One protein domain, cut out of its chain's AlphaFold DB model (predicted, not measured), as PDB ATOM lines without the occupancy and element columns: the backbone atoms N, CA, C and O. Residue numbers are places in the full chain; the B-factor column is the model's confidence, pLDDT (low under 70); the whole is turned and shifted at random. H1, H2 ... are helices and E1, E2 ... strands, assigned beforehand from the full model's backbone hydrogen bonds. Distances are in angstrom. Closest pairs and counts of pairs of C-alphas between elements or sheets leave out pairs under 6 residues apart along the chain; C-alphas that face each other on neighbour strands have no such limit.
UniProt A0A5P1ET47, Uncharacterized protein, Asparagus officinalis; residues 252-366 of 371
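What this domain is: This is residues 252 to 366 of the 371 residues of an uncharacterized protein of Asparagus officinalis (UniProt A0A5P1ET47). A small sheet of three parallel strands, E1, E2 and E3, stands between the long helix H4, which covers one face, and the helices H1 and H3, which only graze it. A hairpin, E4 and E5, follows beyond the end of E3, and the loop of residues 285 to 297 reaches far from the middle. The printed part has 115 residues with four named helices and five named strands, in the order E1 H1 H2 E2 H3 E3 E4 E5 H4, and its class is mixed, helices and strands. The whole is compact, with a radius of gyration of the C-alphas of 15.5 A and spans of 46 by 42 by 24 A.

How they stand to each other: Start at the sheet E1 E2 E3, residues 256 to 258, 304 to 308 and 327 to 331, where E2 is the inner strand. E1 and E2 are parallel at 18 degrees, with N 257 and O 304 2.9 A apart, within hydrogen-bond range. E2 and E3 are parallel at 24 degrees, with N 305 and O 327 at 2.8 A. H4, residues 345 to 366, is on the sheet at a height of 9.9 A, and with it makes two layers, a helix on one face of a sheet. It lies over E2, where 8 of its C-alphas fall, and only just not over E3, where 2 fall; it runs along the strands, at 16 degrees to E2 on the local plane. The closest C-alphas of E3 and H4 are those of Val 331 and Leu 348, 6.2 A apart. Next find H1, residues 272 to 284, and H3, residues 317 to 322; each only grazes the sheet. They only just touch, with 3 pairs of C-alphas within 8 A, closest at Ser 273 and Leu 320, 5.5 A, through residues 272 to 273 of H1 alone; they run the same way at a shallow tilt of 28 degrees. H2, residues 298 to 301, is not on the sheet; H1 touches it with residues 276 to 280 alone, closest at the C-alphas of Thr 280 and Pro 298, 5.4 A. The strand-helix-strand units, two parallel neighbour strands with helices between, are E1, H1 H2, E2 and E2, H3, E3, both with right-handed crossovers. E3 runs on into E4, residues 333 to 336, at 54 degrees across one residue. E4 and E5, residues 340 to 343, form an antiparallel hairpin, with N 336 and O 340 at 2.8 A. In H1, H3 and H4 every O i to N i+4 pair is within hydrogen-bond range; H2 is too short for one.

Where its parts are: Find C-alpha 256 at (150.013, 164.052, 115.933), where E1 begins. E2 is 13.4 A long and E3 12.6 A. H1 runs 18.7 A from C-alpha 272 at (138.150, 165.026, 110.618). H4 runs 31.4 A to C-alpha 366 at (156.786, 172.588, 132.899).

The domain as a whole: The two C-alphas farthest apart are those of Pro 290 and Pro 337, 46.5 A. The printed part has no cut; the links E1 to H1 and H1 to H2 are long. The mean pLDDT of the printed part is 87.6, and residues 252 to 254, 293 and 361 to 366 are under 70.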
ATOM      1  N   CYS A 252     154.669 157.905 124.380       55.69
ATOM      2  CA  CYS A 252     154.858 159.094 123.551       55.69
ATOM      3  C   CYS A 252     154.086 160.278 124.149       55.69
ATOM      4  O   CYS A 252     152.972 160.118 124.641       55.69
ATOM      5  N   GLU A 253     154.706 161.460 124.160       57.94
ATOM      6  CA  GLU A 253     154.128 162.681 124.751       57.94
ATOM      7  C   GLU A 253     153.331 163.507 123.728       57.94
ATOM      8  O   GLU A 253     152.440 164.271 124.098       57.94
ATOM      9  N   LEU A 254     153.613 163.331 122.431       57.12
ATOM     10  CA  LEU A 254     152.993 164.077 121.339       57.12
ATOM     11  C   LEU A 254     152.306 163.134 120.347       57.12
ATOM     12  O   LEU A 254     152.961 162.300 119.723       57.12
ATOM     13  N   TRP A 255     150.996 163.321 120.175       83.44
ATOM     14  CA  TRP A 255     150.153 162.453 119.362       83.44
ATOM     15  C   TRP A 255     149.551 163.263 118.222       83.44
ATOM     16  O   TRP A 255     148.498 163.900 118.337       83.44
ATOM     17  N   VAL A 256     150.310 163.288 117.135       90.19
ATOM     18  CA  VAL A 256     150.013 164.052 115.933       90.19
ATOM     19  C   VAL A 256     149.328 163.151 114.914       90.19
ATOM     20  O   VAL A 256     149.901 162.145 114.496       90.19
ATOM     21  N   LEU A 257     148.134 163.541 114.470       93.69
ATOM     22  CA  LEU A 257     147.445 162.898 113.354       93.69
ATOM     23  C   LEU A 257     147.665 163.701 112.066       93.69
ATOM     24  O   LEU A 257     147.383 164.897 112.009       93.69
ATOM     25  N   LEU A 258     148.144 163.023 111.023       94.44
ATOM     26  CA  LEU A 258     148.184 163.554 109.662       94.44
ATOM     27  C   LEU A 258     146.875 163.183 108.962       94.44
ATOM     28  O   LEU A 258     146.649 162.008 108.679       94.44
ATOM     29  N   LEU A 259     146.004 164.162 108.717       94.44
ATOM     30  CA  LEU A 259     144.708 163.915 108.088       94.44
ATOM     31  C   LEU A 259     144.864 163.619 106.591       94.44
ATOM     32  O   LEU A 259     145.660 164.261 105.903       94.44
ATOM     33  N   ASN A 260     144.059 162.694 106.071       91.75
ATOM     34  CA  ASN A 260     143.986 162.431 104.637       91.75
ATOM     35  C   ASN A 260     143.583 163.698 103.864       91.75
ATOM     36  O   ASN A 260     142.701 164.443 104.293       91.75
ATOM     37  N   GLY A 261     144.224 163.940 102.716       89.81
ATOM     38  CA  GLY A 261     143.915 165.103 101.882       89.81
ATOM     39  C   GLY A 261     142.803 164.877 100.869       89.81
ATOM     40  O   GLY A 261     142.037 165.798 100.619       89.81
ATOM     41  N   SER A 262     142.646 163.660 100.359       89.75
ATOM     42  CA  SER A 262     141.523 163.273  99.500       89.75
ATOM     43  C   SER A 262     140.758 162.102 100.102       89.75
ATOM     44  O   SER A 262     141.273 161.372 100.955       89.75
ATOM     45  N   ARG A 263     139.509 161.934  99.667       87.38
ATOM     46  CA  ARG A 263     138.671 160.805 100.084       87.38
ATOM     47  C   ARG A 263     139.120 159.531  99.382       87.38
ATOM     48  O   ARG A 263     139.339 159.524  98.173       87.38
ATOM     49  N   ASP A 264     139.195 158.438 100.129       84.50
ATOM     50  CA  ASP A 264     139.450 157.107  99.581       84.50
ATOM     51  C   ASP A 264     138.211 156.208  99.691       84.50
ATOM     52  O   ASP A 264     137.162 156.611 100.197       84.50
ATOM     53  N   ARG A 265     138.337 154.964  99.217       84.88
ATOM     54  CA  ARG A 265     137.264 153.956  99.240       84.88
ATOM     55  C   ARG A 265     136.743 153.638 100.654       84.88
ATOM     56  O   ARG A 265     135.656 153.082 100.768       84.88
ATOM     57  N   GLU A 266     137.512 153.939 101.701       85.56
ATOM     58  CA  GLU A 266     137.238 153.557 103.093       85.56
ATOM     59  C   GLU A 266     136.636 154.724 103.892       85.56
ATOM     60  O   GLU A 266     135.895 154.501 104.846       85.56
ATOM     61  N   THR A 267     136.905 155.968 103.481       87.12
ATOM     62  CA  THR A 267     136.672 157.171 104.300       87.12
ATOM     63  C   THR A 267     135.764 158.223 103.647       87.12
ATOM     64  O   THR A 267     135.639 159.334 104.155       87.12
ATOM     65  N   THR A 268     135.083 157.887 102.544       83.12
ATOM     66  CA  THR A 268     134.282 158.828 101.720       83.12
ATOM     67  C   THR A 268     133.283 159.733 102.460       83.12
ATOM     68  O   THR A 268     132.998 160.834 101.976       83.12
ATOM     69  N   SER A 269     132.737 159.299 103.598       87.69
ATOM     70  CA  SER A 269     131.746 160.045 104.387       87.69
ATOM     71  C   SER A 269     132.286 160.612 105.700       87.69
ATOM     72  O   SER A 269     131.509 161.177 106.464       87.69
ATOM     73  N   LEU A 270     133.580 160.450 105.985       93.81
ATOM     74  CA  LEU A 270     134.159 160.838 107.267       93.81
ATOM     75  C   LEU A 270     134.618 162.300 107.259       93.81
ATOM     76  O   LEU A 270     135.280 162.766 106.330       93.81
ATOM     77  N   SER A 271     134.288 163.013 108.331       96.44
ATOM     78  CA  SER A 271     134.899 164.284 108.716       96.44
ATOM     79  C   SER A 271     136.150 164.056 109.566       96.44
ATOM     80  O   SER A 271     136.362 162.969 110.103       96.44
ATOM     81  N   ALA A 272     136.966 165.094 109.760       96.56
ATOM     82  CA  ALA A 272     138.150 165.026 110.618       96.56
ATOM     83  C   ALA A 272     137.843 164.539 112.048       96.56
ATOM     84  O   ALA A 272     138.613 163.761 112.608       96.56
ATOM     85  N   SER A 273     136.709 164.948 112.626       96.94
ATOM     86  CA  SER A 273     136.271 164.477 113.945       96.94
ATOM     87  C   SER A 273     135.886 162.997 113.950       96.94
ATOM     88  O   SER A 273     136.076 162.318 114.959       96.94
ATOM     89  N   ASP A 274     135.408 162.463 112.823       96.69
ATOM     90  CA  ASP A 274     135.093 161.037 112.703       96.69
ATOM     91  C   ASP A 274     136.366 160.185 112.641       96.69
ATOM     92  O   ASP A 274     136.401 159.106 113.226       96.69
ATOM     93  N   PHE A 275     137.445 160.677 112.014       95.50
ATOM     94  CA  PHE A 275     138.760 160.019 112.076       95.50
ATOM     95  C   PHE A 275     139.267 159.923 113.521       95.50
ATOM     96  O   PHE A 275     139.702 158.858 113.960       95.50
ATOM     97  N   VAL A 276     139.179 161.022 114.275       96.06
ATOM     98  CA  VAL A 276     139.583 161.073 115.690       96.06
ATOM     99  C   VAL A 276     138.742 160.111 116.539       96.06
ATOM    100  O   VAL A 276     139.292 159.354 117.346       96.06
ATOM    101  N   ALA A 277     137.424 160.072 116.317       95.19
ATOM    102  CA  ALA A 277     136.528 159.131 116.988       95.19
ATOM    103  C   ALA A 277     136.861 157.672 116.640       95.19
ATOM    104  O   ALA A 277     137.026 156.853 117.540       95.19
ATOM    105  N   ALA A 278     137.055 157.352 115.359       94.19
ATOM    106  CA  ALA A 278     137.355 155.996 114.904       94.19
ATOM    107  C   ALA A 278     138.670 155.449 115.490       94.19
ATOM    108  O   ALA A 278     138.729 154.283 115.889       94.19
ATOM    109  N   ILE A 279     139.711 156.285 115.580       92.25
ATOM    110  CA  ILE A 279     140.982 155.926 116.231       92.25
ATOM    111  C   ILE A 279     140.757 155.650 117.720       92.25
ATOM    112  O   ILE A 279     141.204 154.622 118.234       92.25
ATOM    113  N   THR A 280     140.035 156.540 118.399       92.50
ATOM    114  CA  THR A 280     139.726 156.412 119.829       92.50
ATOM    115  C   THR A 280     138.963 155.125 120.116       92.50
ATOM    116  O   THR A 280     139.351 154.349 120.991       92.50
ATOM    117  N   ASP A 281     137.930 154.846 119.324       91.50
ATOM    118  CA  ASP A 281     137.125 153.636 119.438       91.50
ATOM    119  C   ASP A 281     137.966 152.380 119.207       91.50
ATOM    120  O   ASP A 281     137.828 151.410 119.947       91.50
ATOM    121  N   ALA A 282     138.864 152.379 118.216       89.00
ATOM    122  CA  ALA A 282     139.743 151.241 117.946       89.00
ATOM    123  C   ALA A 282     140.716 150.963 119.107       89.00
ATOM    124  O   ALA A 282     140.909 149.804 119.493       89.00
ATOM    125  N   LEU A 283     141.300 152.012 119.694       87.00
ATOM    126  CA  LEU A 283     142.232 151.889 120.816       87.00
ATOM    127  C   LEU A 283     141.522 151.417 122.091       87.00
ATOM    128  O   LEU A 283     141.992 150.469 122.730       87.00
ATOM    129  N   ASN A 284     140.351 151.981 122.395       88.69
ATOM    130  CA  ASN A 284     139.547 151.630 123.570       88.69
ATOM    131  C   ASN A 284     138.793 150.291 123.428       88.69
ATOM    132  O   ASN A 284     138.309 149.737 124.415       88.69
ATOM    133  N   ARG A 285     138.690 149.719 122.220       85.94
ATOM    134  CA  ARG A 285     137.934 148.478 121.982       85.94
ATOM    135  C   ARG A 285     138.508 147.295 122.760       85.94
ATOM    136  O   ARG A 285     139.619 146.857 122.477       85.94
ATOM    137  N   THR A 286     137.737 146.696 123.663       80.38
ATOM    138  CA  THR A 286     138.212 145.589 124.517       80.38
ATOM    139  C   THR A 286     138.206 144.223 123.836       80.38
ATOM    140  O   THR A 286     138.927 143.333 124.265       80.38
ATOM    141  N   HIS A 287     137.404 144.029 122.782       78.94
ATOM    142  CA  HIS A 287     137.212 142.724 122.122       78.94
ATOM    143  C   HIS A 287     136.876 141.570 123.095       78.94
ATOM    144  O   HIS A 287     137.159 140.411 122.807       78.94
ATOM    145  N   GLY A 288     136.263 141.880 124.244       75.88
ATOM    146  CA  GLY A 288     135.945 140.898 125.284       75.88
ATOM    147  C   GLY A 288     137.112 140.530 126.209       75.88
ATOM    148  O   GLY A 288     136.921 139.690 127.082       75.88
ATOM    149  N   ASP A 289     138.288 141.151 126.060       76.38
ATOM    150  CA  ASP A 289     139.417 140.987 126.979       76.38
ATOM    151  C   ASP A 289     139.238 141.890 128.217       76.38
ATOM    152  O   ASP A 289     139.345 143.117 128.102       76.38
ATOM    153  N   PRO A 290     138.988 141.321 129.415       74.12
ATOM    154  CA  PRO A 290     138.808 142.098 130.641       74.12
ATOM    155  C   PRO A 290     140.102 142.772 131.125       74.12
ATOM    156  O   PRO A 290     140.051 143.646 131.989       74.12
ATOM    157  N   HIS A 291     141.266 142.387 130.592       75.56
ATOM    158  CA  HIS A 291     142.562 142.981 130.920       75.56
ATOM    159  C   HIS A 291     142.958 144.130 129.981       75.56
ATOM    160  O   HIS A 291     144.007 144.757 130.190       75.56
ATOM    161  N   LYS A 292     142.155 144.427 128.949       71.12
ATOM    162  CA  LYS A 292     142.322 145.627 128.124       71.12
ATOM    163  C   LYS A 292     141.574 146.792 128.777       71.12
ATOM    164  O   LYS A 292     140.354 146.801 128.843       71.12
ATOM    165  N   SER A 293     142.336 147.769 129.266       69.19
ATOM    166  CA  SER A 293     141.846 148.843 130.142       69.19
ATOM    167  C   SER A 293     141.957 150.248 129.546       69.19
ATOM    168  O   SER A 293     141.832 151.225 130.281       69.19
ATOM    169  N   LEU A 294     142.259 150.374 128.250       82.38
ATOM    170  CA  LEU A 294     142.282 151.685 127.605       82.38
ATOM    171  C   LEU A 294     140.855 152.243 127.563       82.38
ATOM    172  O   LEU A 294     139.957 151.603 127.021       82.38
ATOM    173  N   ALA A 295     140.664 153.402 128.185       85.88
ATOM    174  CA  ALA A 295     139.389 154.109 128.263       85.88
ATOM    175  C   ALA A 295     139.635 155.625 128.229       85.88
ATOM    176  O   ALA A 295     139.067 156.380 129.019       85.88
ATOM    177  N   ASN A 296     140.544 156.058 127.353       90.06
ATOM    178  CA  ASN A 296     140.958 157.455 127.299       90.06
ATOM    179  C   ASN A 296     140.031 158.255 126.367       90.06
ATOM    180  O   ASN A 296     139.546 157.702 125.370       90.06
ATOM    181  N   PRO A 297     139.778 159.544 126.654       91.62
ATOM    182  CA  PRO A 297     139.088 160.441 125.733       91.62
ATOM    183  C   PRO A 297     139.910 160.688 124.451       91.62
ATOM    184  O   PRO A 297     141.128 160.502 124.456       91.62
ATOM    185  N   PRO A 298     139.288 161.164 123.354       92.56
ATOM    186  CA  PRO A 298     139.985 161.318 122.078       92.56
ATOM    187  C   PRO A 298     141.212 162.238 122.121       92.56
ATOM    188  O   PRO A 298     142.242 161.911 121.534       92.56
ATOM    189  N   GLY A 299     141.140 163.351 122.857       90.50
ATOM    190  CA  GLY A 299     142.242 164.306 123.016       90.50
ATOM    191  C   GLY A 299     143.508 163.739 123.672       90.50
ATOM    192  O   GLY A 299     144.579 164.327 123.516       90.50
ATOM    193  N   ASP A 300     143.412 162.593 124.354       88.69
ATOM    194  CA  ASP A 300     144.571 161.880 124.909       88.69
ATOM    195  C   ASP A 300     145.296 161.046 123.840       88.69
ATOM    196  O   ASP A 300     146.472 160.725 124.004       88.69
ATOM    197  N   TYR A 301     144.612 160.711 122.739       89.44
ATOM    198  CA  TYR A 301     145.173 159.980 121.600       89.44
ATOM    199  C   TYR A 301     145.504 160.859 120.404       89.44
ATOM    200  O   TYR A 301     146.381 160.512 119.622       89.44
ATOM    201  N   VAL A 302     144.785 161.961 120.204       92.62
ATOM    202  CA  VAL A 302     145.043 162.914 119.124       92.62
ATOM    203  C   VAL A 302     144.878 164.308 119.697       92.62
ATOM    204  O   VAL A 302     143.767 164.807 119.850       92.62
ATOM    205  N   ASN A 303     145.996 164.954 120.008       90.12
ATOM    206  CA  ASN A 303     145.976 166.315 120.541       90.12
ATOM    207  C   ASN A 303     146.253 167.371 119.463       90.12
ATOM    208  O   ASN A 303     145.864 168.527 119.626       90.12
ATOM    209  N   THR A 304     146.890 166.970 118.362       93.50
ATOM    210  CA  THR A 304     147.288 167.845 117.261       93.50
ATOM    211  C   THR A 304     146.909 167.195 115.939       93.50
ATOM    212  O   THR A 304     147.282 166.054 115.670       93.50
ATOM    213  N   LEU A 305     146.198 167.935 115.096       95.69
ATOM    214  CA  LEU A 305     145.782 167.501 113.768       95.69
ATOM    215  C   LEU A 305     146.467 168.366 112.710       95.69
ATOM    216  O   LEU A 305     146.300 169.584 112.716       95.69
ATOM    217  N   LEU A 306     147.204 167.757 111.781       96.50
ATOM    218  CA  LEU A 306     147.662 168.450 110.576       96.50
ATOM    219  C   LEU A 306     146.701 168.158 109.435       96.50
ATOM    220  O   LEU A 306     146.338 167.007 109.194       96.50
ATOM    221  N   VAL A 307     146.309 169.212 108.732       97.00
ATOM    222  CA  VAL A 307     145.345 169.179 107.636       97.00
ATOM    223  C   VAL A 307     146.038 169.698 106.379       97.00
ATOM    224  O   VAL A 307     146.601 170.794 106.418       97.00
ATOM    225  N   PRO A 308     146.020 168.962 105.259       96.56
ATOM    226  CA  PRO A 308     146.586 169.466 104.019       96.56
ATOM    227  C   PRO A 308     145.690 170.574 103.454       96.56
ATOM    228  O   PRO A 308     144.460 170.466 103.422       96.56
ATOM    229  N   ARG A 309     146.304 171.665 102.998       96.75
ATOM    230  CA  ARG A 309     145.608 172.811 102.415       96.75
ATOM    231  C   ARG A 309     144.792 172.357 101.207       96.75
ATOM    232  O   ARG A 309     145.293 171.636 100.354       96.75
ATOM    233  N   GLY A 310     143.536 172.784 101.132       94.38
ATOM    234  CA  GLY A 310     142.649 172.388 100.035       94.38
ATOM    235  C   GLY A 310     142.249 170.908 100.045       94.38
ATOM    236  O   GLY A 310     141.788 170.420  99.019       94.38
ATOM    237  N   GLY A 311     142.425 170.199 101.167       93.81
ATOM    238  CA  GLY A 311     141.934 168.833 101.319       93.81
ATOM    239  C   GLY A 311     140.401 168.728 101.263       93.81
ATOM    240  O   GLY A 311     139.676 169.664 101.593       93.81
ATOM    241  N   GLU A 312     139.911 167.561 100.853       94.12
ATOM    242  CA  GLU A 312     138.491 167.239 100.638       94.12
ATOM    243  C   GLU A 312     137.766 166.744 101.901       94.12
ATOM    244  O   GLU A 312     136.530 166.628 101.916       94.12
ATOM    245  N   VAL A 313     138.526 166.382 102.938       95.31
ATOM    246  CA  VAL A 313     137.985 165.904 104.214       95.31
ATOM    247  C   VAL A 313     137.416 167.100 104.985       95.31
ATOM    248  O   VAL A 313     138.158 168.039 105.271       95.31
ATOM    249  N   PRO A 314     136.117 167.098 105.345       96.00
ATOM    250  CA  PRO A 314     135.519 168.201 106.088       96.00
ATOM    251  C   PRO A 314     136.171 168.388 107.462       96.00
ATOM    252  O   PRO A 314     136.283 167.436 108.238       96.00
ATOM    253  N   VAL A 315     136.546 169.627 107.786       96.81
ATOM    254  CA  VAL A 315     137.150 169.994 109.075       96.81
ATOM    255  C   VAL A 315     136.243 170.986 109.792       96.81
ATOM    256  O   VAL A 315     136.032 172.099 109.315       96.81
ATOM    257  N   ASN A 316     135.729 170.588 110.954       96.69
ATOM    258  CA  ASN A 316     135.001 171.467 111.862       96.69
ATOM    259  C   ASN A 316     135.810 171.606 113.158       96.69
ATOM    260  O   ASN A 316     136.000 170.635 113.890       96.69
ATOM    261  N   ILE A 317     136.313 172.816 113.409       96.38
ATOM    262  CA  ILE A 317     137.210 173.100 114.533       96.38
ATOM    263  C   ILE A 317     136.476 172.956 115.871       96.38
ATOM    264  O   ILE A 317     137.065 172.441 116.817       96.38
ATOM    265  N   ASP A 318     135.195 173.324 115.943       97.25
ATOM    266  CA  ASP A 318     134.410 173.246 117.180       97.25
ATOM    267  C   ASP A 318     134.194 171.791 117.612       97.25
ATOM    268  O   ASP A 318     134.347 171.460 118.789       97.25
ATOM    269  N   TYR A 319     133.913 170.890 116.663       97.25
ATOM    270  CA  TYR A 319     133.796 169.459 116.963       97.25
ATOM    271  C   TYR A 319     135.129 168.837 117.387       97.25
ATOM    272  O   TYR A 319     135.160 168.055 118.336       97.25
ATOM    273  N   LEU A 320     136.235 169.210 116.740       97.50
ATOM    274  CA  LEU A 320     137.571 168.743 117.124       97.50
ATOM    275  C   LEU A 320     137.973 169.257 118.517       97.50
ATOM    276  O   LEU A 320     138.479 168.490 119.337       97.50
ATOM    277  N   ALA A 321     137.687 170.524 118.820       96.50
ATOM    278  CA  ALA A 321     137.921 171.104 120.138       96.50
ATOM    279  C   ALA A 321     137.077 170.407 121.219       96.50
ATOM    280  O   ALA A 321     137.596 170.082 122.286       96.50
ATOM    281  N   ALA A 322     135.810 170.093 120.926       97.12
ATOM    282  CA  ALA A 322     134.944 169.320 121.818       97.12
ATOM    283  C   ALA A 322     135.460 167.888 122.070       97.12
ATOM    284  O   ALA A 322     135.218 167.330 123.138       97.12
ATOM    285  N   GLN A 323     136.206 167.307 121.126       96.19
ATOM    286  CA  GLN A 323     136.900 166.023 121.291       96.19
ATOM    287  C   GLN A 323     138.235 166.137 122.050       96.19
ATOM    288  O   GLN A 323     138.856 165.117 122.349       96.19
ATOM    289  N   GLY A 324     138.677 167.352 122.394       94.75
ATOM    290  CA  GLY A 324     139.931 167.607 123.106       94.75
ATOM    291  C   GLY A 324     141.155 167.780 122.201       94.75
ATOM    292  O   GLY A 324     142.278 167.814 122.707       94.75
ATOM    293  N   VAL A 325     140.966 167.920 120.883       94.50
ATOM    294  CA  VAL A 325     142.048 168.266 119.951       94.50
ATOM    295  C   VAL A 325     142.434 169.728 120.185       94.50
ATOM    296  O   VAL A 325     141.633 170.639 119.988       94.50
ATOM    297  N   ARG A 326     143.670 169.959 120.629       91.75
ATOM    298  CA  ARG A 326     144.157 171.271 121.084       91.75
ATOM    299  C   ARG A 326     144.633 172.156 119.944       91.75
ATOM    300  O   ARG A 326     144.602 173.377 120.064       91.75
ATOM    301  N   GLN A 327     145.115 171.548 118.865       92.44
ATOM    302  CA  GLN A 327     145.722 172.277 117.763       92.44
ATOM    303  C   GLN A 327     145.339 171.656 116.421       92.44
ATOM    304  O   GLN A 327     145.492 170.455 116.213       92.44
ATOM    305  N   VAL A 328     144.880 172.494 115.493       95.75
ATOM    306  CA  VAL A 328     144.635 172.123 114.096       95.75
ATOM    307  C   VAL A 328     145.528 172.999 113.224       95.75
ATOM    308  O   VAL A 328     145.389 174.221 113.225       95.75
ATOM    309  N   VAL A 329     146.472 172.391 112.508       95.69
ATOM    310  CA  VAL A 329     147.476 173.098 111.701       95.69
ATOM    311  C   VAL A 329     147.240 172.805 110.229       95.69
ATOM    312  O   VAL A 329     147.270 171.654 109.805       95.69
ATOM    313  N   THR A 330     147.027 173.848 109.430       97.06
ATOM    314  CA  THR A 330     146.978 173.698 107.972       97.06
ATOM    315  C   THR A 330     148.394 173.691 107.406       97.06
ATOM    316  O   THR A 330     149.169 174.602 107.689       97.06
ATOM    317  N   VAL A 331     148.716 172.692 106.589       97.19
ATOM    318  CA  VAL A 331     150.023 172.503 105.943       97.19
ATOM    319  C   VAL A 331     149.853 172.592 104.438       97.19
ATOM    320  O   VAL A 331     148.836 172.147 103.912       97.19
ATOM    321  N   ASP A 332     150.836 173.134 103.733       97.50
ATOM    322  CA  ASP A 332     150.795 173.161 102.275       97.50
ATOM    323  C   ASP A 332     150.775 171.744 101.675       97.50
ATOM    324  O   ASP A 332     151.206 170.755 102.280       97.50
ATOM    325  N   SER A 333     150.177 171.643 100.493       96.12
ATOM    326  CA  SER A 333     149.830 170.386  99.840       96.12
ATOM    327  C   SER A 333     150.213 170.414  98.366       96.12
ATOM    328  O   SER A 333     150.386 171.475  97.762       96.12
ATOM    329  N   ILE A 334     150.322 169.225  97.784       94.38
ATOM    330  CA  ILE A 334     150.488 169.011  96.348       94.38
ATOM    331  C   ILE A 334     149.368 168.101  95.837       94.38
ATOM    332  O   ILE A 334     148.783 167.323  96.595       94.38
ATOM    333  N   HIS A 335     149.066 168.198  94.544       93.50
ATOM    334  CA  HIS A 335     148.084 167.336  93.894       93.50
ATOM    335  C   HIS A 335     148.790 166.213  93.131       93.50
ATOM    336  O   HIS A 335     149.492 166.465  92.151       93.50
ATOM    337  N   ASP A 336     148.599 164.975  93.578       89.06
ATOM    338  CA  ASP A 336     149.033 163.779  92.869       89.06
ATOM    339  C   ASP A 336     147.890 163.268  91.969       89.06
ATOM    340  O   ASP A 336     146.783 163.032  92.458       89.06
ATOM    341  N   PRO A 337     148.128 163.030  90.667       87.38
ATOM    342  CA  PRO A 337     147.080 162.596  89.740       87.38
ATOM    343  C   PRO A 337     146.394 161.268  90.094       87.38
ATOM    344  O   PRO A 337     145.326 160.976  89.560       87.38
ATOM    345  N   LYS A 338     147.020 160.421  90.918       85.75
ATOM    346  CA  LYS A 338     146.511 159.094  91.289       85.75
ATOM    347  C   LYS A 338     145.836 159.085  92.650       85.75
ATOM    348  O   LYS A 338     144.880 158.336  92.824       85.75
ATOM    349  N   VAL A 339     146.365 159.842  93.612       84.38
ATOM    350  CA  VAL A 339     145.896 159.802  95.011       84.38
ATOM    351  C   VAL A 339     145.261 161.107  95.494       84.38
ATOM    352  O   VAL A 339     144.773 161.154  96.617       84.38
ATOM    353  N   GLY A 340     145.217 162.140  94.651       90.94
ATOM    354  CA  GLY A 340     144.585 163.418  94.959       90.94
ATOM    355  C   GLY A 340     145.481 164.338  95.786       90.94
ATOM    356  O   GLY A 340     146.689 164.422  95.568       90.94
ATOM    357  N   VAL A 341     144.885 165.085  96.711       93.44
ATOM    358  CA  VAL A 341     145.599 166.038  97.567       93.44
ATOM    359  C   VAL A 341     146.407 165.280  98.619       93.44
ATOM    360  O   VAL A 341     145.863 164.513  99.414       93.44
ATOM    361  N   ILE A 342     147.713 165.533  98.658       92.50
ATOM    362  CA  ILE A 342     148.635 164.998  99.664       92.50
ATOM    363  C   ILE A 342     149.465 166.130 100.263       92.50
ATOM    364  O   ILE A 342     149.599 167.198  99.670       92.50
ATOM    365  N   PHE A 343     150.031 165.912 101.447       94.38
ATOM    366  CA  PHE A 343     150.941 166.884 102.049       94.38
ATOM    367  C   PHE A 343     152.148 167.149 101.150       94.38
ATOM    368  O   PHE A 343     152.748 166.207 100.629       94.38
ATOM    369  N   ASP A 344     152.540 168.419 101.037       94.75
ATOM    370  CA  ASP A 344     153.861 168.765 100.534       94.75
ATOM    371  C   ASP A 344     154.910 168.257 101.545       94.75
ATOM    372  O   ASP A 344     154.877 168.670 102.712       94.75
ATOM    373  N   PRO A 345     155.819 167.342 101.156       93.75
ATOM    374  CA  PRO A 345     156.737 166.714 102.101       93.75
ATOM    375  C   PRO A 345     157.615 167.712 102.863       93.75
ATOM    376  O   PRO A 345     157.797 167.567 104.072       93.75
ATOM    377  N   THR A 346     158.126 168.746 102.190       93.75
ATOM    378  CA  THR A 346     159.012 169.738 102.810       93.75
ATOM    379  C   THR A 346     158.256 170.592 103.828       93.75
ATOM    380  O   THR A 346     158.711 170.756 104.964       93.75
ATOM    381  N   SER A 347     157.069 171.075 103.462       95.25
ATOM    382  CA  SER A 347     156.204 171.872 104.339       95.25
ATOM    383  C   SER A 347     155.731 171.074 105.551       95.25
ATOM    384  O   SER A 347     155.719 171.586 106.676       95.25
ATOM    385  N   LEU A 348     155.403 169.795 105.356       94.44
ATOM    386  CA  LEU A 348     155.027 168.899 106.443       94.44
ATOM    387  C   LEU A 348     156.180 168.675 107.422       94.44
ATOM    388  O   LEU A 348     155.983 168.816 108.629       94.44
ATOM    389  N   ILE A 349     157.382 168.369 106.932       91.94
ATOM    390  CA  ILE A 349     158.545 168.154 107.800       91.94
ATOM    391  C   ILE A 349     158.945 169.432 108.536       91.94
ATOM    392  O   ILE A 349     159.249 169.371 109.728       91.94
ATOM    393  N   SER A 350     158.884 170.593 107.880       92.38
ATOM    394  CA  SER A 350     159.087 171.882 108.548       92.38
ATOM    395  C   SER A 350     158.081 172.082 109.689       92.38
ATOM    396  O   SER A 350     158.470 172.380 110.820       92.38
ATOM    397  N   THR A 351     156.798 171.816 109.431       93.06
ATOM    398  CA  THR A 351     155.734 171.960 110.434       93.06
ATOM    399  C   THR A 351     155.915 170.990 111.602       93.06
ATOM    400  O   THR A 351     155.851 171.404 112.758       93.06
ATOM    401  N   LEU A 352     156.203 169.715 111.324       89.44
ATOM    402  CA  LEU A 352     156.477 168.707 112.352       89.44
ATOM    403  C   LEU A 352     157.706 169.071 113.190       89.44
ATOM    404  O   LEU A 352     157.670 168.924 114.407       89.44
ATOM    405  N   THR A 353     158.766 169.585 112.565       87.12
ATOM    406  CA  THR A 353     159.979 170.015 113.275       87.12
ATOM    407  C   THR A 353     159.664 171.152 114.242       87.12
ATOM    408  O   THR A 353     160.032 171.075 115.413       87.12
ATOM    409  N   ASN A 354     158.917 172.164 113.795       87.88
ATOM    410  CA  ASN A 354     158.500 173.280 114.646       87.88
ATOM    411  C   ASN A 354     157.604 172.820 115.802       87.88
ATOM    412  O   ASN A 354     157.798 173.267 116.931       87.88
ATOM    413  N   LEU A 355     156.666 171.900 115.547       85.75
ATOM    414  CA  LEU A 355     155.828 171.315 116.596       85.75
ATOM    415  C   LEU A 355     156.684 170.573 117.625       85.75
ATOM    416  O   LEU A 355     156.577 170.844 118.816       85.75
ATOM    417  N   ILE A 356     157.574 169.683 117.183       79.56
ATOM    418  CA  ILE A 356     158.449 168.913 118.077       79.56
ATOM    419  C   ILE A 356     159.313 169.845 118.941       79.56
ATOM    420  O   ILE A 356     159.451 169.600 120.139       79.56
ATOM    421  N   LEU A 357     159.866 170.918 118.363       79.88
ATOM    422  CA  LEU A 357     160.633 171.920 119.111       79.88
ATOM    423  C   LEU A 357     159.762 172.647 120.142       79.88
ATOM    424  O   LEU A 357     160.124 172.695 121.314       79.88
ATOM    425  N   TYR A 358     158.580 173.115 119.739       78.00
ATOM    426  CA  TYR A 358     157.635 173.785 120.632       78.00
ATOM    427  C   TYR A 358     157.224 172.909 121.828       78.00
ATOM    428  O   TYR A 358     157.205 173.374 122.971       78.00
ATOM    429  N   PHE A 359     156.923 171.629 121.590       71.44
ATOM    430  CA  PHE A 359     156.571 170.694 122.660       71.44
ATOM    431  C   PHE A 359     157.760 170.388 123.568       71.44
ATOM    432  O   PHE A 359     157.592 170.338 124.785       71.44
ATOM    433  N   ARG A 360     158.967 170.250 123.008       70.31
ATOM    434  CA  ARG A 360     160.184 170.060 123.802       70.31
ATOM    435  C   ARG A 360     160.426 171.240 124.742       70.31
ATOM    436  O   ARG A 360     160.684 171.021 125.924       70.31
ATOM    437  N   ASP A 361     160.291 172.463 124.242       68.94
ATOM    438  CA  ASP A 361     160.472 173.673 125.043       68.94
ATOM    439  C   ASP A 361     159.371 173.805 126.106       68.94
ATOM    440  O   ASP A 361     159.655 174.113 127.261       68.94
ATOM    441  N   SER A 362     158.125 173.460 125.768       64.56
ATOM    442  CA  SER A 362     156.999 173.461 126.713       64.56
ATOM    443  C   SER A 362     157.159 172.426 127.839       64.56
ATOM    444  O   SER A 362     156.870 172.726 128.999       64.56
ATOM    445  N   CYS A 363     157.660 171.222 127.537       57.31
ATOM    446  CA  CYS A 363     157.969 170.203 128.546       57.31
ATOM    447  C   CYS A 363     159.143 170.623 129.447       57.31
ATOM    448  O   CYS A 363     159.097 170.387 130.657       57.31
ATOM    449  N   LEU A 364     160.170 171.288 128.898       53.34
ATOM    450  CA  LEU A 364     161.287 171.848 129.677       53.34
ATOM    451  C   LEU A 364     160.846 172.998 130.595       53.34
ATOM    452  O   LEU A 364     161.374 173.151 131.695       53.34
ATOM    453  N   ILE A 365     159.861 173.795 130.181       46.75
ATOM    454  CA  ILE A 365     159.284 174.852 131.022       46.75
ATOM    455  C   ILE A 365     158.460 174.237 132.163       46.75
ATOM    456  O   ILE A 365     158.646 174.616 133.317       46.75
ATOM    457  N   ASN A 366     157.622 173.236 131.878       41.09
ATOM    458  CA  ASN A 366     156.786 172.588 132.899       41.09
ATOM    459  C   ASN A 366     157.583 171.749 133.913       41.09
ATOM    460  O   ASN A 366     157.133 171.576 135.040       41.09
TER     461      ASN A 366